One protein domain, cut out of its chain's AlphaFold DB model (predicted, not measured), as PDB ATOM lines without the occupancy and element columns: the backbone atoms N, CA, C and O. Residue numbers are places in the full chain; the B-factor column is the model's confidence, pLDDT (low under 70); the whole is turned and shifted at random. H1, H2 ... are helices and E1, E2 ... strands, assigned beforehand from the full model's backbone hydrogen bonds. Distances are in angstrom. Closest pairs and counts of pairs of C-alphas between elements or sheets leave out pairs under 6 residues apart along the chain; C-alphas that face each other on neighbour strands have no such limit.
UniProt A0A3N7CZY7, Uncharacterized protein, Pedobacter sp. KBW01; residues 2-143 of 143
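AT A GLANCE: This is residues 2 to 143 of the 143 residues of an uncharacterized protein of Pedobacter sp. KBW01 (UniProt A0A3N7CZY7). A small hairpin, E1 and E2, and the helices H2, H3 and H6 pack round one long helix, H4, while residues 2 to 12 of H1 stick out as an arm at one end. H3 and H6 cross H4, H2 runs beside its first part, and H5 lies near its last residues. The printed part has 142 residues, mostly helix, in the order H1 H2 H3 H4 E1 E2 H5 H6, with one antiparallel sheet of two strands. It is only just loose, close to compact, with a radius of gyration of the C-alphas of 17.7 A and spans of 64 by 27 by 24 A.

HOW THE PARTS SIT: Start at the antiparallel hairpin of E1, residues 91 to 95, and E2, residues 98 to 102, where N 93 and O 100 are within hydrogen-bond range at 2.9 A. Next find H4, residues 60 to 80; its closest C-alpha to E2 is Tyr 62, 5.3 A from that of Ser 99. With residues 60 to 68 alone H4 touches H2, residues 20 to 32, the same way at a shallow tilt of 21 degrees; the closest C-alphas, Ala 26 and Cys 61, are 4.6 A apart. With residues 60 to 67 alone it touches H3, residues 37 to 50, about perpendicular at 89 degrees, closest at C-alphas 40 and 64, 6.0 A. With residues 68 to 75 alone it touches H6, residues 127 to 135, about perpendicular at 74 degrees, closest at C-alphas 72 and 129, 4.4 A. H5, residues 105 to 117, is close to H4 but not clearly touching, its C-alpha 114 lying 6.5 A from C-alpha 80. H1, residues 2 to 14, touches no helix. In the six helices every O i to N i+4 pair is within hydrogen-bond range.

IN THESE COORDINATES: Find C-alpha 2 at (7.232, -54.397, 9.583), where H1 begins. H4 runs 30.0 A from C-alpha 60 at (0.925, -41.662, 37.235), H3 20.2 A, and H6 ends at C-alpha 135, (-6.642, -43.062, 52.789).

THE WHOLE: The farthest C-alphas, Asn 3 and Glu 119, are 64.3 A apart. The printed part has no cut, and no link is long. Confidence is under 70 at residues 2, 12 to 18 and 95 to 97.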
ATOM      1  N   GLU A   2       6.489 -55.422   8.810       69.56
ATOM      2  CA  GLU A   2       7.232 -54.397   9.583       69.56
ATOM      3  C   GLU A   2       6.634 -52.976   9.552       69.56
ATOM      4  O   GLU A   2       6.641 -52.284  10.565       69.56
ATOM      5  N   ASN A   3       6.083 -52.528   8.416       82.69
ATOM      6  CA  ASN A   3       5.534 -51.171   8.311       82.69
ATOM      7  C   ASN A   3       4.225 -50.986   9.105       82.69
ATOM      8  O   ASN A   3       4.014 -49.945   9.712       82.69
ATOM      9  N   LEU A   4       3.377 -52.019   9.147       79.56
ATOM     10  CA  LEU A   4       2.120 -51.993   9.901       79.56
ATOM     11  C   LEU A   4       2.379 -52.072  11.410       79.56
ATOM     12  O   LEU A   4       1.756 -51.353  12.179       79.56
ATOM     13  N   GLU A   5       3.322 -52.915  11.835       81.38
ATOM     14  CA  GLU A   5       3.720 -53.023  13.245       81.38
ATOM     15  C   GLU A   5       4.327 -51.716  13.766       81.38
ATOM     16  O   GLU A   5       4.024 -51.295  14.882       81.38
ATOM     17  N   ARG A   6       5.139 -51.041  12.940       84.75
ATOM     18  CA  ARG A   6       5.663 -49.707  13.245       84.75
ATOM     19  C   ARG A   6       4.544 -48.676  13.390       84.75
ATOM     20  O   ARG A   6       4.517 -47.995  14.408       84.75
ATOM     21  N   GLU A   7       3.627 -48.586  12.425       80.06
ATOM     22  CA  GLU A   7       2.533 -47.605  12.480       80.06
ATOM     23  C   GLU A   7       1.575 -47.859  13.655       80.06
ATOM     24  O   GLU A   7       1.164 -46.914  14.321       80.06
ATOM     25  N   ILE A   8       1.275 -49.123  13.986       75.12
ATOM     26  CA  ILE A   8       0.477 -49.471  15.175       75.12
ATOM     27  C   ILE A   8       1.193 -49.044  16.462       75.12
ATOM     28  O   ILE A   8       0.547 -48.532  17.376       75.12
ATOM     29  N   ARG A   9       2.513 -49.252  16.557       71.12
ATOM     30  CA  ARG A   9       3.299 -48.831  17.722       71.12
ATOM     31  C   ARG A   9       3.310 -47.312  17.862       71.12
ATOM     32  O   ARG A   9       2.980 -46.825  18.931       71.12
ATOM     33  N   GLU A  10       3.623 -46.584  16.794       74.75
ATOM     34  CA  GLU A  10       3.656 -45.114  16.796       74.75
ATOM     35  C   GLU A  10       2.282 -44.519  17.138       74.75
ATOM     36  O   GLU A  10       2.189 -43.575  17.917       74.75
ATOM     37  N   PHE A  11       1.200 -45.113  16.624       71.56
ATOM     38  CA  PHE A  11      -0.161 -44.702  16.960       71.56
ATOM     39  C   PHE A  11      -0.507 -44.961  18.434       71.56
ATOM     40  O   PHE A  11      -1.105 -44.104  19.076       71.56
ATOM     41  N   ARG A  12      -0.113 -46.115  18.992       62.91
ATOM     42  CA  ARG A  12      -0.299 -46.423  20.421       62.91
ATOM     43  C   ARG A  12       0.534 -45.517  21.324       62.91
ATOM     44  O   ARG A  12       0.013 -45.069  22.330       62.91
ATOM     45  N   GLU A  13       1.780 -45.234  20.952       64.38
ATOM     46  CA  GLU A  13       2.678 -44.325  21.682       64.38
ATOM     47  C   GLU A  13       2.195 -42.864  21.638       64.38
ATOM     48  O   GLU A  13       2.500 -42.087  22.538       64.38
ATOM     49  N   ALA A  14       1.431 -42.482  20.608       64.00
ATOM     50  CA  ALA A  14       0.798 -41.167  20.518       64.00
ATOM     51  C   ALA A  14      -0.433 -41.017  21.432       64.00
ATOM     52  O   ALA A  14      -0.844 -39.893  21.726       64.00
ATOM     53  N   PHE A  15      -1.025 -42.126  21.884       56.00
ATOM     54  CA  PHE A  15      -2.016 -42.110  22.953       56.00
ATOM     55  C   PHE A  15      -1.280 -42.135  24.291       56.00
ATOM     56  O   PHE A  15      -0.545 -43.074  24.569       56.00
ATOM     57  N   CYS A  16      -1.511 -41.138  25.147       57.41
ATOM     58  CA  CYS A  16      -1.245 -41.325  26.569       57.41
ATOM     59  C   CYS A  16      -2.257 -42.386  27.043       57.41
ATOM     60  O   CYS A  16      -3.459 -42.107  26.974       57.41
ATOM     61  N   PRO A  17      -1.834 -43.611  27.419       60.84
ATOM     62  CA  PRO A  17      -2.771 -44.653  27.841       60.84
ATOM     63  C   PRO A  17      -3.547 -44.224  29.091       60.84
ATOM     64  O   PRO A  17      -4.676 -44.664  29.284       60.84
ATOM     65  N   TYR A  18      -2.965 -43.309  29.868       68.19
ATOM     66  CA  TYR A  18      -3.581 -42.641  31.005       68.19
ATOM     67  C   TYR A  18      -4.085 -41.260  30.582       68.19
ATOM     68  O   TYR A  18      -3.384 -40.480  29.932       68.19
ATOM     69  N   GLY A  19      -5.342 -40.971  30.887       70.38
ATOM     70  CA  GLY A  19      -6.003 -39.749  30.462       70.38
ATOM     71  C   GLY A  19      -5.554 -38.529  31.267       70.38
ATOM     72  O   GLY A  19      -4.871 -38.616  32.285       70.38
ATOM     73  N   CYS A  20      -6.036 -37.353  30.864       77.50
ATOM     74  CA  CYS A  20      -5.865 -36.127  31.650       77.50
ATOM     75  C   CYS A  20      -6.450 -36.233  33.071       77.50
ATOM     76  O   CYS A  20      -6.043 -35.476  33.948       77.50
ATOM     77  N   LEU A  21      -7.391 -37.156  33.295       83.56
ATOM     78  CA  LEU A  21      -7.971 -37.428  34.607       83.56
ATOM     79  C   LEU A  21      -6.983 -38.129  35.541       83.56
ATOM     80  O   LEU A  21      -6.896 -37.723  36.692       83.56
ATOM     81  N   ASP A  22      -6.200 -39.093  35.056       86.50
ATOM     82  CA  ASP A  22      -5.201 -39.790  35.878       86.50
ATOM     83  C   ASP A  22      -4.076 -38.837  36.289       86.50
ATOM     84  O   ASP A  22      -3.670 -38.788  37.445       86.50
ATOM     85  N   ILE A  23      -3.632 -37.984  35.360       87.81
ATOM     86  CA  ILE A  23      -2.659 -36.924  35.662       87.81
ATOM     87  C   ILE A  23      -3.233 -35.957  36.701       87.81
ATOM     88  O   ILE A  23      -2.547 -35.580  37.649       87.81
ATOM     89  N   LYS A  24      -4.497 -35.553  36.534       90.19
ATOM     90  CA  LYS A  24      -5.171 -34.672  37.485       90.19
ATOM     91  C   LYS A  24      -5.234 -35.311  38.877       90.19
ATOM     92  O   LYS A  24      -4.877 -34.641  39.837       90.19
ATOM     93  N   MET A  25      -5.645 -36.575  38.973       92.38
ATOM     94  CA  MET A  25      -5.740 -37.312  40.237       92.38
ATOM     95  C   MET A  25      -4.377 -37.455  40.918       92.38
ATOM     96  O   MET A  25      -4.271 -37.215  42.116       92.38
ATOM     97  N   ALA A  26      -3.327 -37.773  40.160       92.94
ATOM     98  CA  ALA A  26      -1.965 -37.850  40.679       92.94
ATOM     99  C   ALA A  26      -1.500 -36.500  41.261       92.94
ATOM    100  O   ALA A  26      -0.958 -36.445  42.361       92.94
ATOM    101  N   VAL A  27      -1.772 -35.389  40.567       93.75
ATOM    102  CA  VAL A  27      -1.450 -34.044  41.073       93.75
ATOM    103  C   VAL A  27      -2.317 -33.666  42.280       93.75
ATOM    104  O   VAL A  27      -1.808 -33.059  43.216       93.75
ATOM    105  N   GLU A  28      -3.605 -34.023  42.294       96.44
ATOM    106  CA  GLU A  28      -4.487 -33.796  43.449       96.44
ATOM    107  C   GLU A  28      -4.002 -34.564  44.687       96.44
ATOM    108  O   GLU A  28      -3.969 -33.981  45.768       96.44
ATOM    109  N   ALA A  29      -3.560 -35.816  44.529       96.75
ATOM    110  CA  ALA A  29      -2.978 -36.606  45.614       96.75
ATOM    111  C   ALA A  29      -1.684 -35.974  46.148       96.75
ATOM    112  O   ALA A  29      -1.546 -35.824  47.357       96.75
ATOM    113  N   ALA A  30      -0.784 -35.530  45.262       97.12
ATOM    114  CA  ALA A  30       0.441 -34.836  45.662       97.12
ATOM    115  C   ALA A  30       0.149 -33.542  46.441       97.12
ATOM    116  O   ALA A  30       0.744 -33.294  47.484       97.12
ATOM    117  N   LEU A  31      -0.803 -32.727  45.975       97.44
ATOM    118  CA  LEU A  31      -1.204 -31.505  46.681       97.44
ATOM    119  C   LEU A  31      -1.831 -31.809  48.048       97.44
ATOM    120  O   LEU A  31      -1.578 -31.091  49.013       97.44
ATOM    121  N   ALA A  32      -2.652 -32.857  48.134       96.75
ATOM    122  CA  ALA A  32      -3.296 -33.268  49.377       96.75
ATOM    123  C   ALA A  32      -2.304 -33.848  50.401       96.75
ATOM    124  O   ALA A  32      -2.553 -33.738  51.598       96.75
ATOM    125  N   SER A  33      -1.179 -34.401  49.940       96.94
ATOM    126  CA  SER A  33      -0.086 -34.912  50.772       96.94
ATOM    127  C   SER A  33       0.990 -33.861  51.094       96.94
ATOM    128  O   SER A  33       2.073 -34.225  51.538       96.94
ATOM    129  N   GLY A  34       0.738 -32.572  50.832       96.94
ATOM    130  CA  GLY A  34       1.669 -31.476  51.148       96.94
ATOM    131  C   GLY A  34       2.764 -31.210  50.105       96.94
ATOM    132  O   GLY A  34       3.643 -30.379  50.336       96.94
ATOM    133  N   HIS A  35       2.704 -31.866  48.944       98.06
ATOM    134  CA  HIS A  35       3.649 -31.702  47.836       98.06
ATOM    135  C   HIS A  35       3.080 -30.812  46.722       98.06
ATOM    136  O   HIS A  35       2.003 -30.230  46.841       98.06
ATOM    137  N   ASP A  36       3.812 -30.679  45.614       96.44
ATOM    138  CA  ASP A  36       3.357 -29.974  44.416       96.44
ATOM    139  C   ASP A  36       3.347 -30.877  43.167       96.44
ATOM    140  O   ASP A  36       3.732 -32.048  43.184       96.44
ATOM    141  N   GLY A  37       2.876 -30.330  42.043       91.06
ATOM    142  CA  GLY A  37       2.838 -31.067  40.778       91.06
ATOM    143  C   GLY A  37       4.220 -31.376  40.185       91.06
ATOM    144  O   GLY A  37       4.330 -32.306  39.387       91.06
ATOM    145  N   ASN A  38       5.270 -30.632  40.555       95.50
ATOM    146  CA  ASN A  38       6.630 -30.932  40.102       95.50
ATOM    147  C   ASN A  38       7.163 -32.158  40.832       95.50
ATOM    148  O   ASN A  38       7.689 -33.054  40.179       95.50
ATOM    149  N   TRP A  39       6.948 -32.236  42.146       98.06
ATOM    150  CA  TRP A  39       7.268 -33.418  42.936       98.06
ATOM    151  C   TRP A  39       6.598 -34.663  42.342       98.06
ATOM    152  O   TRP A  39       7.278 -35.655  42.093       98.06
ATOM    153  N   ALA A  40       5.307 -34.592  41.988       95.00
ATOM    154  CA  ALA A  40       4.603 -35.708  41.347       95.00
ATOM    155  C   ALA A  40       5.289 -36.167  40.046       95.00
ATOM    156  O   ALA A  40       5.460 -37.363  39.804       95.00
ATOM    157  N   PHE A  41       5.720 -35.217  39.211       94.62
ATOM    158  CA  PHE A  41       6.455 -35.517  37.984       94.62
ATOM    159  C   PHE A  41       7.843 -36.114  38.260       94.62
ATOM    160  O   PHE A  41       8.237 -37.062  37.581       94.62
ATOM    161  N   GLU A  42       8.566 -35.609  39.261       97.38
ATOM    162  CA  GLU A  42       9.870 -36.135  39.679       97.38
ATOM    163  C   GLU A  42       9.772 -37.596  40.136       97.38
ATOM    164  O   GLU A  42      10.616 -38.405  39.746       97.38
ATOM    165  N   GLN A  43       8.714 -37.966  40.873       97.50
ATOM    166  CA  GLN A  43       8.471 -39.359  41.271       97.50
ATOM    167  C   GLN A  43       8.277 -40.274  40.054       97.50
ATOM    168  O   GLN A  43       8.886 -41.341  39.960       97.50
ATOM    169  N   ILE A  44       7.478 -39.837  39.076       94.75
ATOM    170  CA  ILE A  44       7.241 -40.578  37.826       94.75
ATOM    171  C   ILE A  44       8.536 -40.710  37.014       94.75
ATOM    172  O   ILE A  44       8.823 -41.775  36.463       94.75
ATOM    173  N   GLU A  45       9.338 -39.648  36.942       95.81
ATOM    174  CA  GLU A  45      10.612 -39.662  36.226       95.81
ATOM    175  C   GLU A  45      11.638 -40.589  36.904       95.81
ATOM    176  O   GLU A  45      12.358 -41.322  36.218       95.81
ATOM    177  N   ALA A  46      11.688 -40.596  38.239       96.62
ATOM    178  CA  ALA A  46      12.523 -41.510  39.012       96.62
ATOM    179  C   ALA A  46      12.107 -42.969  38.772       96.62
ATOM    180  O   ALA A  46      12.940 -43.779  38.359       96.62
ATOM    181  N   PHE A  47      10.812 -43.279  38.891       95.00
ATOM    182  CA  PHE A  47      10.276 -44.618  38.634       95.00
ATOM    183  C   PHE A  47      10.553 -45.085  37.195       95.00
ATOM    184  O   PHE A  47      10.978 -46.218  36.967       95.00
ATOM    185  N   SER A  48      10.384 -44.192  36.213       93.88
ATOM    186  CA  SER A  48      10.719 -44.435  34.803       93.88
ATOM    187  C   SER A  48      12.175 -44.877  34.634       93.88
ATOM    188  O   SER A  48      12.448 -45.862  33.942       93.88
ATOM    189  N   LYS A  49      13.108 -44.175  35.290       96.31
ATOM    190  CA  LYS A  49      14.546 -44.471  35.244       96.31
ATOM    191  C   LYS A  49      14.873 -45.791  35.939       96.31
ATOM    192  O   LYS A  49      15.591 -46.606  35.362       96.31
ATOM    193  N   GLU A  50      14.336 -46.022  37.132       95.38
ATOM    194  CA  GLU A  50      14.589 -47.232  37.926       95.38
ATOM    195  C   GLU A  50      14.070 -48.496  37.238       95.38
ATOM    196  O   GLU A  50      14.778 -49.500  37.149       95.38
ATOM    197  N   CYS A  51      12.861 -48.427  36.681       93.00
ATOM    198  CA  CYS A  51      12.224 -49.551  36.001       93.00
ATOM    199  C   CYS A  51      12.605 -49.664  34.515       93.00
ATOM    200  O   CYS A  51      12.113 -50.560  33.830       93.00
ATOM    201  N   CYS A  52      13.467 -48.776  34.001       93.19
ATOM    202  CA  CYS A  52      13.858 -48.722  32.588       93.19
ATOM    203  C   CYS A  52      12.647 -48.696  31.627       93.19
ATOM    204  O   CYS A  52      12.672 -49.314  30.560       93.19
ATOM    205  N   THR A  53      11.583 -47.984  32.009       88.62
ATOM    206  CA  THR A  53      10.320 -47.872  31.261       88.62
ATOM    207  C   THR A  53      10.103 -46.440  30.775       88.62
ATOM    208  O   THR A  53      10.678 -45.504  31.328       88.62
ATOM    209  N   LYS A  54       9.290 -46.226  29.736       87.31
ATOM    210  CA  LYS A  54       8.959 -44.869  29.271       87.31
ATOM    211  C   LYS A  54       7.908 -44.253  30.194       87.31
ATOM    212  O   LYS A  54       6.979 -44.939  30.594       87.31
ATOM    213  N   ILE A  55       7.981 -42.941  30.426       86.56
ATOM    214  CA  ILE A  55       6.958 -42.196  31.189       86.56
ATOM    215  C   ILE A  55       5.544 -42.439  30.639       86.56
ATOM    216  O   ILE A  55       4.606 -42.601  31.405       86.56
ATOM    217  N   ALA A  56       5.394 -42.515  29.313       82.62
ATOM    218  CA  ALA A  56       4.102 -42.762  28.673       82.62
ATOM    219  C   ALA A  56       3.490 -44.136  29.011       82.62
ATOM    220  O   ALA A  56       2.290 -44.310  28.843       82.62
ATOM    221  N   ASP A  57       4.286 -45.092  29.491       83.69
ATOM    222  CA  ASP A  57       3.835 -46.442  29.843       83.69
ATOM    223  C   ASP A  57       3.551 -46.593  31.355       83.69
ATOM    224  O   ASP A  57       3.226 -47.686  31.817       83.69
ATOM    225  N   ILE A  58       3.675 -45.514  32.136       86.44
ATOM    226  CA  ILE A  58       3.552 -45.510  33.600       86.44
ATOM    227  C   ILE A  58       2.189 -44.964  34.014       86.44
ATOM    228  O   ILE A  58       1.798 -43.894  33.553       86.44
ATOM    229  N   ASP A  59       1.501 -45.667  34.919       90.19
ATOM    230  CA  ASP A  59       0.335 -45.116  35.616       90.19
ATOM    231  C   ASP A  59       0.812 -44.027  36.599       90.19
ATOM    232  O   ASP A  59       1.491 -44.348  37.584       90.19
ATOM    233  N   PRO A  60       0.487 -42.742  36.361       90.88
ATOM    234  CA  PRO A  60       0.925 -41.662  37.235       90.88
ATOM    235  C   PRO A  60       0.287 -41.743  38.629       90.88
ATOM    236  O   PRO A  60       0.929 -41.354  39.605       90.88
ATOM    237  N   CYS A  61      -0.942 -42.262  38.748       93.50
ATOM    238  CA  CYS A  61      -1.609 -42.430  40.038       93.50
ATOM    239  C   CYS A  61      -0.898 -43.488  40.873       93.50
ATOM    240  O   CYS A  61      -0.629 -43.246  42.047       93.50
ATOM    241  N   TYR A  62      -0.549 -44.627  40.263       93.62
ATOM    242  CA  TYR A  62       0.205 -45.678  40.945       93.62
ATOM    243  C   TYR A  62       1.497 -45.121  41.543       93.62
ATOM    244  O   TYR A  62       1.746 -45.274  42.733       93.62
ATOM    245  N   VAL A  63       2.311 -44.437  40.734       95.00
ATOM    246  CA  VAL A  63       3.621 -43.970  41.203       95.00
ATOM    247  C   VAL A  63       3.487 -42.920  42.299       95.00
ATOM    248  O   VAL A  63       4.186 -43.012  43.303       95.00
ATOM    249  N   VAL A  64       2.569 -41.960  42.159       96.38
ATOM    250  CA  VAL A  64       2.376 -40.936  43.194       96.38
ATOM    251  C   VAL A  64       1.870 -41.545  44.501       96.38
ATOM    252  O   VAL A  64       2.428 -41.260  45.560       96.38
ATOM    253  N   LEU A  65       0.863 -42.422  44.447       96.81
ATOM    254  CA  LEU A  65       0.359 -43.103  45.641       96.81
ATOM    255  C   LEU A  65       1.428 -44.006  46.273       96.81
ATOM    256  O   LEU A  65       1.511 -44.093  47.500       96.81
ATOM    257  N   TYR A  66       2.274 -44.642  45.461       96.44
ATOM    258  CA  TYR A  66       3.389 -45.448  45.952       96.44
ATOM    259  C   TYR A  66       4.408 -44.589  46.699       96.44
ATOM    260  O   TYR A  66       4.799 -44.937  47.810       96.44
ATOM    261  N   SER A  67       4.798 -43.447  46.129       97.75
ATOM    262  CA  SER A  67       5.736 -42.524  46.773       97.75
ATOM    263  C   SER A  67       5.197 -41.989  48.101       97.75
ATOM    264  O   SER A  67       5.929 -41.999  49.086       97.75
ATOM    265  N   ILE A  68       3.911 -41.622  48.168       98.38
ATOM    266  CA  ILE A  68       3.249 -41.195  49.415       98.38
ATOM    267  C   ILE A  68       3.300 -42.305  50.477       98.38
ATOM    268  O   ILE A  68       3.692 -42.061  51.616       98.38
ATOM    269  N   MET A  69       2.950 -43.540  50.105       97.75
ATOM    270  CA  MET A  69       2.996 -44.683  51.025       97.75
ATOM    271  C   MET A  69       4.420 -44.962  51.514       97.75
ATOM    272  O   MET A  69       4.615 -45.310  52.673       97.75
ATOM    273  N   GLN A  70       5.428 -44.801  50.654       97.44
ATOM    274  CA  GLN A  70       6.826 -45.009  51.030       97.44
ATOM    275  C   GLN A  70       7.346 -43.916  51.970       97.44
ATOM    276  O   GLN A  70       8.136 -44.220  52.864       97.44
ATOM    277  N   GLU A  71       6.900 -42.667  51.818       98.06
ATOM    278  CA  GLU A  71       7.157 -41.613  52.808       98.06
ATOM    279  C   GLU A  71       6.534 -41.974  54.163       98.06
ATOM    280  O   GLU A  71       7.253 -42.000  55.165       98.06
ATOM    281  N   ALA A  72       5.255 -42.369  54.169       97.94
ATOM    282  CA  ALA A  72       4.550 -42.796  55.375       97.94
ATOM    283  C   ALA A  72       5.228 -43.989  56.060       97.94
ATOM    284  O   ALA A  72       5.481 -43.959  57.263       97.94
ATOM    285  N   ARG A  73       5.604 -45.012  55.288       97.94
ATOM    286  CA  ARG A  73       6.338 -46.186  55.771       97.94
ATOM    287  C   ARG A  73       7.626 -45.793  56.478       97.94
ATOM    288  O   ARG A  73       7.864 -46.230  57.597       97.94
ATOM    289  N   ASN A  74       8.458 -44.990  55.817       98.06
ATOM    290  CA  ASN A  74       9.762 -44.608  56.351       98.06
ATOM    291  C   ASN A  74       9.626 -43.752  57.616       98.06
ATOM    292  O   ASN A  74      10.449 -43.864  58.524       98.06
ATOM    293  N   GLU A  75       8.618 -42.880  57.676       98.25
ATOM    294  CA  GLU A  75       8.347 -42.059  58.855       98.25
ATOM    295  C   GLU A  75       7.844 -42.909  60.030       98.25
ATOM    296  O   GLU A  75       8.407 -42.819  61.122       98.25
ATOM    297  N   ILE A  76       6.859 -43.784  59.798       97.88
ATOM    298  CA  ILE A  76       6.295 -44.673  60.825       97.88
ATOM    299  C   ILE A  76       7.361 -45.638  61.356       97.88
ATOM    300  O   ILE A  76       7.530 -45.724  62.574       97.88
ATOM    301  N   ASP A  77       8.139 -46.291  60.486       98.25
ATOM    302  CA  ASP A  77       9.231 -47.189  60.890       98.25
ATOM    303  C   ASP A  77      10.287 -46.438  61.713       98.25
ATOM    304  O   ASP A  77      10.716 -46.877  62.778       98.25
ATOM    305  N   LYS A  78      10.650 -45.220  61.306       97.94
ATOM    306  CA  LYS A  78      11.608 -44.414  62.068       97.94
ATOM    307  C   LYS A  78      11.101 -44.038  63.467       97.94
ATOM    308  O   LYS A  78      11.918 -43.933  64.385       97.94
ATOM    309  N   LEU A  79       9.804 -43.771  63.620       97.44
ATOM    310  CA  LEU A  79       9.205 -43.338  64.886       97.44
ATOM    311  C   LEU A  79       8.891 -44.508  65.825       97.44
ATOM    312  O   LEU A  79       9.066 -44.383  67.035       97.44
ATOM    313  N   THR A  80       8.450 -45.634  65.267       97.19
ATOM    314  CA  THR A  80       7.852 -46.745  66.027       97.19
ATOM    315  C   THR A  80       8.594 -48.072  65.853       97.19
ATOM    316  O   THR A  80       8.408 -48.991  66.642       97.19
ATOM    317  N   GLY A  81       9.455 -48.193  64.841       97.38
ATOM    318  CA  GLY A  81      10.046 -49.462  64.412       97.38
ATOM    319  C   GLY A  81       9.062 -50.399  63.706       97.38
ATOM    320  O   GLY A  81       9.387 -51.572  63.535       97.38
ATOM    321  N   PHE A  82       7.862 -49.913  63.364       97.25
ATOM    322  CA  PHE A  82       6.822 -50.665  62.670       97.25
ATOM    323  C   PHE A  82       6.895 -50.431  61.159       97.25
ATOM    324  O   PHE A  82       6.717 -49.309  60.677       97.25
ATOM    325  N   ASP A  83       7.094 -51.499  60.397       97.12
ATOM    326  CA  ASP A  83       7.109 -51.460  58.941       97.12
ATOM    327  C   ASP A  83       5.737 -51.858  58.383       97.12
ATOM    328  O   ASP A  83       5.368 -53.033  58.362       97.12
ATOM    329  N   ILE A  84       4.999 -50.881  57.850       95.31
ATOM    330  CA  ILE A  84       3.638 -51.082  57.328       95.31
ATOM    331  C   ILE A  84       3.519 -52.096  56.177       95.31
ATOM    332  O   ILE A  84       2.396 -52.459  55.853       95.31
ATOM    333  N   LEU A  85       4.619 -52.533  55.544       93.56
ATOM    334  CA  LEU A  85       4.585 -53.585  54.511       93.56
ATOM    335  C   LEU A  85       5.002 -54.965  55.036       93.56
ATOM    336  O   LEU A  85       4.671 -55.983  54.429       93.56
ATOM    337  N   ASN A  86       5.813 -55.009  56.096       93.81
ATOM    338  CA  ASN A  86       6.379 -56.258  56.614       93.81
ATOM    339  C   ASN A  86       5.676 -56.731  57.894       93.81
ATOM    340  O   ASN A  86       5.506 -57.936  58.082       93.81
ATOM    341  N   ASP A  87       5.260 -55.799  58.752       94.31
ATOM    342  CA  ASP A  87       4.543 -56.068  60.003       94.31
ATOM    343  C   ASP A  87       3.015 -56.001  59.814       94.31
ATOM    344  O   ASP A  87       2.247 -56.678  60.517       94.31
ATOM    345  N   ALA A  88       2.588 -55.240  58.805       89.69
ATOM    346  CA  ALA A  88       1.234 -55.190  58.268       89.69
ATOM    347  C   ALA A  88       1.254 -55.422  56.749       89.69
ATOM    348  O   ALA A  88       2.257 -55.182  56.088       89.69
ATOM    349  N   GLY A  89       0.162 -55.941  56.194       91.88
ATOM    350  CA  GLY A  89       0.023 -56.243  54.769       91.88
ATOM    351  C   GLY A  89      -0.526 -55.087  53.935       91.88
ATOM    352  O   GLY A  89      -1.331 -55.345  53.044       91.88
ATOM    353  N   PHE A  90      -0.154 -53.830  54.220       94.38
ATOM    354  CA  PHE A  90      -0.611 -52.712  53.390       94.38
ATOM    355  C   PHE A  90       0.047 -52.796  52.015       94.38
ATOM    356  O   PHE A  90       1.266 -52.794  51.900       94.38
ATOM    357  N   GLU A  91      -0.744 -52.847  50.954       92.50
ATOM    358  CA  GLU A  91      -0.240 -52.964  49.589       92.50
ATOM    359  C   GLU A  91      -0.829 -51.864  48.707       92.50
ATOM    360  O   GLU A  91      -1.899 -51.321  48.974       92.50
ATOM    361  N   LEU A  92      -0.124 -51.522  47.628       92.56
ATOM    362  CA  LEU A  92      -0.658 -50.671  46.573       92.56
ATOM    363  C   LEU A  92      -0.824 -51.500  45.307       92.56
ATOM    364  O   LEU A  92       0.145 -52.021  44.754       92.56
ATOM    365  N   TYR A  93      -2.051 -51.543  44.802       86.38
ATOM    366  CA  TYR A  93      -2.378 -52.200  43.552       86.38
ATOM    367  C   TYR A  93      -2.641 -51.166  42.470       86.38
ATOM    368  O   TYR A  93      -3.512 -50.314  42.621       86.38
ATOM    369  N   GLY A  94      -1.918 -51.276  41.357       77.88
ATOM    370  CA  GLY A  94      -2.194 -50.543  40.125       77.88
ATOM    371  C   GLY A  94      -2.629 -51.495  39.019       77.88
ATOM    372  O   GLY A  94      -1.969 -52.502  38.751       77.88
ATOM    373  N   ASN A  95      -3.740 -51.192  38.357       67.56
ATOM    374  CA  ASN A  95      -4.130 -51.825  37.102       67.56
ATOM    375  C   ASN A  95      -4.634 -50.765  36.111       67.56
ATOM    376  O   ASN A  95      -4.779 -49.599  36.453       67.56
ATOM    377  N   TYR A  96      -4.933 -51.168  34.874       63.41
ATOM    378  CA  TYR A  96      -5.340 -50.224  33.823       63.41
ATOM    379  C   TYR A  96      -6.633 -49.432  34.124       63.41
ATOM    380  O   TYR A  96      -6.926 -48.478  33.409       63.41
ATOM    381  N   MET A  97      -7.441 -49.854  35.104       65.44
ATOM    382  CA  MET A  97      -8.689 -49.195  35.505       65.44
ATOM    383  C   MET A  97      -8.550 -48.340  36.763       65.44
ATOM    384  O   MET A  97      -9.324 -47.396  36.918       65.44
ATOM    385  N   CYS A  98      -7.658 -48.700  37.688       78.44
ATOM    386  CA  CYS A  98      -7.523 -48.010  38.966       78.44
ATOM    387  C   CYS A  98      -6.201 -48.320  39.675       78.44
ATOM    388  O   CYS A  98      -5.674 -49.431  39.573       78.44
ATOM    389  N   SER A  99      -5.765 -47.355  40.486       87.44
ATOM    390  CA  SER A  99      -4.725 -47.518  41.497       87.44
ATOM    391  C   SER A  99      -5.304 -47.256  42.889       87.44
ATOM    392  O   SER A  99      -5.917 -46.210  43.106       87.44
ATOM    393  N   CYS A 100      -5.159 -48.208  43.812       88.62
ATOM    394  CA  CYS A 100      -5.701 -48.123  45.170       88.62
ATOM    395  C   CYS A 100      -4.859 -48.908  46.178       88.62
ATOM    396  O   CYS A 100      -4.215 -49.900  45.829       88.62
ATOM    397  N   TYR A 101      -4.889 -48.463  47.431       91.88
ATOM    398  CA  TYR A 101      -4.337 -49.223  48.545       91.88
ATOM    399  C   TYR A 101      -5.260 -50.403  48.897       91.88
ATOM    400  O   TYR A 101      -6.469 -50.324  48.671       91.88
ATOM    401  N   ASP A 102      -4.688 -51.474  49.434       92.12
ATOM    402  CA  ASP A 102      -5.391 -52.673  49.903       92.12
ATOM    403  C   ASP A 102      -4.777 -53.160  51.221       92.12
ATOM    404  O   ASP A 102      -3.582 -52.974  51.461       92.12
ATOM    405  N   TRP A 103      -5.617 -53.708  52.094       93.88
ATOM    406  CA  TRP A 103      -5.258 -54.159  53.439       93.88
ATOM    407  C   TRP A 103      -6.406 -54.978  54.043       93.88
ATOM    408  O   TRP A 103      -7.551 -54.922  53.582       93.88
ATOM    409  N   ILE A 104      -6.134 -55.711  55.125       92.12
ATOM    410  CA  ILE A 104      -7.190 -56.330  55.941       92.12
ATOM    411  C   ILE A 104      -7.391 -55.569  57.252       92.12
ATOM    412  O   ILE A 104      -6.514 -54.858  57.728       92.12
ATOM    413  N   SER A 105      -8.551 -55.733  57.893       93.00
ATOM    414  CA  SER A 105      -8.854 -55.018  59.145       93.00
ATOM    415  C   SER A 105      -7.837 -55.280  60.264       93.00
ATOM    416  O   SER A 105      -7.632 -54.416  61.106       93.00
ATOM    417  N   GLU A 106      -7.187 -56.449  60.274       95.06
ATOM    418  CA  GLU A 106      -6.133 -56.762  61.250       95.06
ATOM    419  C   GLU A 106      -4.886 -55.877  61.071       95.06
ATOM    420  O   GLU A 106      -4.253 -55.522  62.061       95.06
ATOM    421  N   ASP A 107      -4.565 -55.471  59.840       95.81
ATOM    422  CA  ASP A 107      -3.421 -54.601  59.544       95.81
ATOM    423  C   ASP A 107      -3.619 -53.196  60.119       95.81
ATOM    424  O   ASP A 107      -2.696 -52.631  60.710       95.81
ATOM    425  N   ILE A 108      -4.845 -52.662  60.018       95.38
ATOM    426  CA  ILE A 108      -5.224 -51.393  60.656       95.38
ATOM    427  C   ILE A 108      -5.018 -51.478  62.164       95.38
ATOM    428  O   ILE A 108      -4.414 -50.577  62.740       95.38
ATOM    429  N   GLU A 109      -5.516 -52.531  62.815       95.38
ATOM    430  CA  GLU A 109      -5.418 -52.637  64.273       95.38
ATOM    431  C   GLU A 109      -3.958 -52.745  64.729       95.38
ATOM    432  O   GLU A 109      -3.567 -52.053  65.665       95.38
ATOM    433  N   ARG A 110      -3.116 -53.503  64.012       96.25
ATOM    434  CA  ARG A 110      -1.669 -53.569  64.290       96.25
ATOM    435  C   ARG A 110      -0.991 -52.208  64.166       96.25
ATOM    436  O   ARG A 110      -0.195 -51.844  65.027       96.25
ATOM    437  N   LEU A 111      -1.324 -51.452  63.120       96.88
ATOM    438  CA  LEU A 111      -0.804 -50.101  62.937       96.88
ATOM    439  C   LEU A 111      -1.293 -49.160  64.049       96.88
ATOM    440  O   LEU A 111      -0.493 -48.423  64.619       96.88
ATOM    441  N   LYS A 112      -2.584 -49.199  64.402       96.12
ATOM    442  CA  LYS A 112      -3.139 -48.395  65.503       96.12
ATOM    443  C   LYS A 112      -2.452 -48.719  66.832       96.12
ATOM    444  O   LYS A 112      -2.129 -47.793  67.572       96.12
ATOM    445  N   ASP A 113      -2.207 -49.994  67.122       95.69
ATOM    446  CA  ASP A 113      -1.501 -50.429  68.330       95.69
ATOM    447  C   ASP A 113      -0.059 -49.899  68.360       95.69
ATOM    448  O   ASP A 113       0.359 -49.343  69.377       95.69
ATOM    449  N   ALA A 114       0.666 -49.979  67.238       96.12
ATOM    450  CA  ALA A 114       2.019 -49.431  67.127       96.12
ATOM    451  C   ALA A 114       2.046 -47.907  67.332       96.12
ATOM    452  O   ALA A 114       2.869 -47.393  68.084       96.12
ATOM    453  N   LEU A 115       1.120 -47.162  66.722       96.50
ATOM    454  CA  LEU A 115       1.051 -45.709  66.901       96.50
ATOM    455  C   LEU A 115       0.701 -45.322  68.352       96.50
ATOM    456  O   LEU A 115       1.269 -44.369  68.885       96.50
ATOM    457  N   LYS A 116      -0.185 -46.080  69.013       95.38
ATOM    458  CA  LYS A 116      -0.567 -45.872  70.422       95.38
ATOM    459  C   LYS A 116       0.565 -46.155  71.397       95.38
ATOM    460  O   LYS A 116       0.747 -45.393  72.342       95.38
ATOM    461  N   GLU A 117       1.309 -47.242  71.190       96.12
ATOM    462  CA  GLU A 117       2.421 -47.631  72.065       96.12
ATOM    463  C   GLU A 117       3.474 -46.520  72.176       96.12
ATOM    464  O   GLU A 117       4.039 -46.303  73.250       96.12
ATOM    465  N   TYR A 118       3.683 -45.785  71.084       95.69
ATOM    466  CA  TYR A 118       4.654 -44.699  70.990       95.69
ATOM    467  C   TYR A 118       4.036 -43.303  71.174       95.69
ATOM    468  O   TYR A 118       4.726 -42.309  70.963       95.69
ATOM    469  N   GLU A 119       2.764 -43.225  71.589       94.31
ATOM    470  CA  GLU A 119       2.028 -41.975  71.835       94.31
ATOM    471  C   GLU A 119       2.063 -40.998  70.637       94.31
ATOM    472  O   GLU A 119       2.126 -39.782  70.821       94.31
ATOM    473  N   ILE A 120       2.030 -41.526  69.405       94.88
ATOM    474  CA  ILE A 120       2.127 -40.723  68.178       94.88
ATOM    475  C   ILE A 120       0.875 -39.863  68.001       94.88
ATOM    476  O   ILE A 120      -0.251 -40.365  67.988       94.88
ATOM    477  N   SER A 121       1.079 -38.563  67.798       92.25
ATOM    478  CA  SER A 121       0.022 -37.594  67.521       92.25
ATOM    479  C   SER A 121       0.105 -37.056  66.084       92.25
ATOM    480  O   SER A 121       1.143 -37.182  65.434       92.25
ATOM    481  N   PRO A 122      -0.960 -36.416  65.559       90.81
ATOM    482  CA  PRO A 122      -0.911 -35.781  64.240       90.81
ATOM    483  C   PRO A 122       0.212 -34.751  64.074       90.81
ATOM    484  O   PRO A 122       0.710 -34.586  62.968       90.81
ATOM    485  N   ASP A 123       0.615 -34.076  65.154       93.56
ATOM    486  CA  ASP A 123       1.663 -33.050  65.115       93.56
ATOM    487  C   ASP A 123       3.074 -33.656  64.954       93.56
ATOM    488  O   ASP A 123       4.022 -32.935  64.634       93.56
ATOM    489  N   ASP A 124       3.219 -34.970  65.159       94.06
ATOM    490  CA  ASP A 124       4.477 -35.708  64.987       94.06
ATOM    491  C   ASP A 124       4.682 -36.211  63.550       94.06
ATOM    492  O   ASP A 124       5.753 -36.729  63.226       94.06
ATOM    493  N   LEU A 125       3.659 -36.085  62.699       97.12
ATOM    494  CA  LEU A 125       3.599 -36.689  61.374       97.12
ATOM    495  C   LEU A 125       3.632 -35.633  60.268       97.12
ATOM    496  O   LEU A 125       3.106 -34.529  60.401       97.12
ATOM    497  N   SER A 126       4.226 -35.998  59.137       97.50
ATOM    498  CA  SER A 126       4.163 -35.193  57.920       97.50
ATOM    499  C   SER A 126       2.759 -35.192  57.303       97.50
ATOM    500  O   SER A 126       1.980 -36.133  57.479       97.50
ATOM    501  N   ASP A 127       2.459 -34.168  56.497       97.69
ATOM    502  CA  ASP A 127       1.206 -34.088  55.731       97.69
ATOM    503  C   ASP A 127       0.991 -35.338  54.860       97.69
ATOM    504  O   ASP A 127      -0.135 -35.821  54.735       97.69
ATOM    505  N   ALA A 128       2.065 -35.903  54.300       97.69
ATOM    506  CA  ALA A 128       2.005 -37.112  53.489       97.69
ATOM    507  C   ALA A 128       1.577 -38.340  54.298       97.69
ATOM    508  O   ALA A 128       0.705 -39.091  53.855       97.69
ATOM    509  N   THR A 129       2.122 -38.513  55.502       98.12
ATOM    510  CA  THR A 129       1.739 -39.616  56.391       98.12
ATOM    511  C   THR A 129       0.318 -39.456  56.905       98.12
ATOM    512  O   THR A 129      -0.445 -40.420  56.883       98.12
ATOM    513  N   VAL A 130      -0.085 -38.245  57.302       97.44
ATOM    514  CA  VAL A 130      -1.469 -37.971  57.727       97.44
ATOM    515  C   VAL A 130      -2.451 -38.237  56.584       97.44
ATOM    516  O   VAL A 130      -3.485 -38.875  56.791       97.44
ATOM    517  N   TYR A 131      -2.121 -37.795  55.369       96.94
ATOM    518  CA  TYR A 131      -2.920 -38.067  54.180       96.94
ATOM    519  C   TYR A 131      -3.032 -39.573  53.908       96.94
ATOM    520  O   TYR A 131      -4.140 -40.076  53.712       96.94
ATOM    521  N   TRP A 132      -1.914 -40.306  53.950       97.81
ATOM    522  CA  TRP A 132      -1.906 -41.755  53.744       97.81
ATOM    523  C   TRP A 132      -2.750 -42.495  54.789       97.81
ATOM    524  O   TRP A 132      -3.590 -43.309  54.415       97.81
ATOM    525  N   LEU A 133      -2.607 -42.162  56.076       97.06
ATOM    526  CA  LEU A 133      -3.410 -42.742  57.161       97.06
ATOM    527  C   LEU A 133      -4.911 -42.530  56.936       97.06
ATOM    528  O   LEU A 133      -5.700 -43.456  57.116       97.06
ATOM    529  N   GLY A 134      -5.308 -41.343  56.465       95.69
ATOM    530  CA  GLY A 134      -6.694 -41.067  56.091       95.69
ATOM    531  C   GLY A 134      -7.189 -41.923  54.918       95.69
ATOM    532  O   GLY A 134      -8.339 -42.361  54.924       95.69
ATOM    533  N   MET A 135      -6.326 -42.199  53.935       95.06
ATOM    534  CA  MET A 135      -6.642 -43.062  52.789       95.06
ATOM    535  C   MET A 135      -6.823 -44.533  53.180       95.06
ATOM    536  O   MET A 135      -7.585 -45.232  52.516       95.06
ATOM    537  N   VAL A 136      -6.157 -44.985  54.248       94.94
ATOM    538  CA  VAL A 136      -6.287 -46.346  54.798       94.94
ATOM    539  C   VAL A 136      -7.203 -46.421  56.025       94.94
ATOM    540  O   VAL A 136      -7.127 -47.357  56.815       94.94
ATOM    541  N   GLU A 137      -8.089 -45.434  56.188       93.62
ATOM    542  CA  GLU A 137      -9.147 -45.410  57.211       93.62
ATOM    543  C   GLU A 137      -8.643 -45.408  58.673       93.62
ATOM    544  O   GLU A 137      -9.341 -45.839  59.596       93.62
ATOM    545  N   VAL A 138      -7.446 -44.866  58.919       94.06
ATOM    546  CA  VAL A 138      -6.917 -44.638  60.269       94.06
ATOM    547  C   VAL A 138      -7.226 -43.210  60.718       94.06
ATOM    548  O   VAL A 138      -6.655 -42.239  60.223       94.06
ATOM    549  N   ASP A 139      -8.118 -43.073  61.703       90.62
ATOM    550  CA  ASP A 139      -8.391 -41.796  62.365       90.62
ATOM    551  C   ASP A 139      -7.478 -41.612  63.585       90.62
ATOM    552  O   ASP A 139      -7.655 -42.259  64.618       90.62
ATOM    553  N   LEU A 140      -6.525 -40.681  63.482       88.12
ATOM    554  CA  LEU A 140      -5.589 -40.342  64.560       88.12
ATOM    555  C   LEU A 140      -6.279 -39.824  65.838       88.12
ATOM    556  O   LEU A 140      -5.667 -39.810  66.899       88.12
ATOM    557  N   ARG A 141      -7.548 -39.396  65.773       85.50
ATOM    558  CA  ARG A 141      -8.325 -38.962  66.953       85.50
ATOM    559  C   ARG A 141      -8.857 -40.132  67.783       85.50
ATOM    560  O   ARG A 141      -9.366 -39.907  68.880       85.50
ATOM    561  N   GLU A 142      -8.805 -41.345  67.237       82.44
ATOM    562  CA  GLU A 142      -9.181 -42.595  67.907       82.44
ATOM    563  C   GLU A 142      -7.975 -43.326  68.520       82.44
ATOM    564  O   GLU A 142      -8.135 -44.427  69.070       82.44
ATOM    565  N   LEU A 143      -6.778 -42.745  68.385       82.19
ATOM    566  CA  LEU A 143      -5.555 -43.245  69.000       82.19
ATOM    567  C   LEU A 143      -5.472 -42.854  70.480       82.19
ATOM    568  O   LEU A 143      -5.801 -41.698  70.825       82.19
TER     569      LEU A 143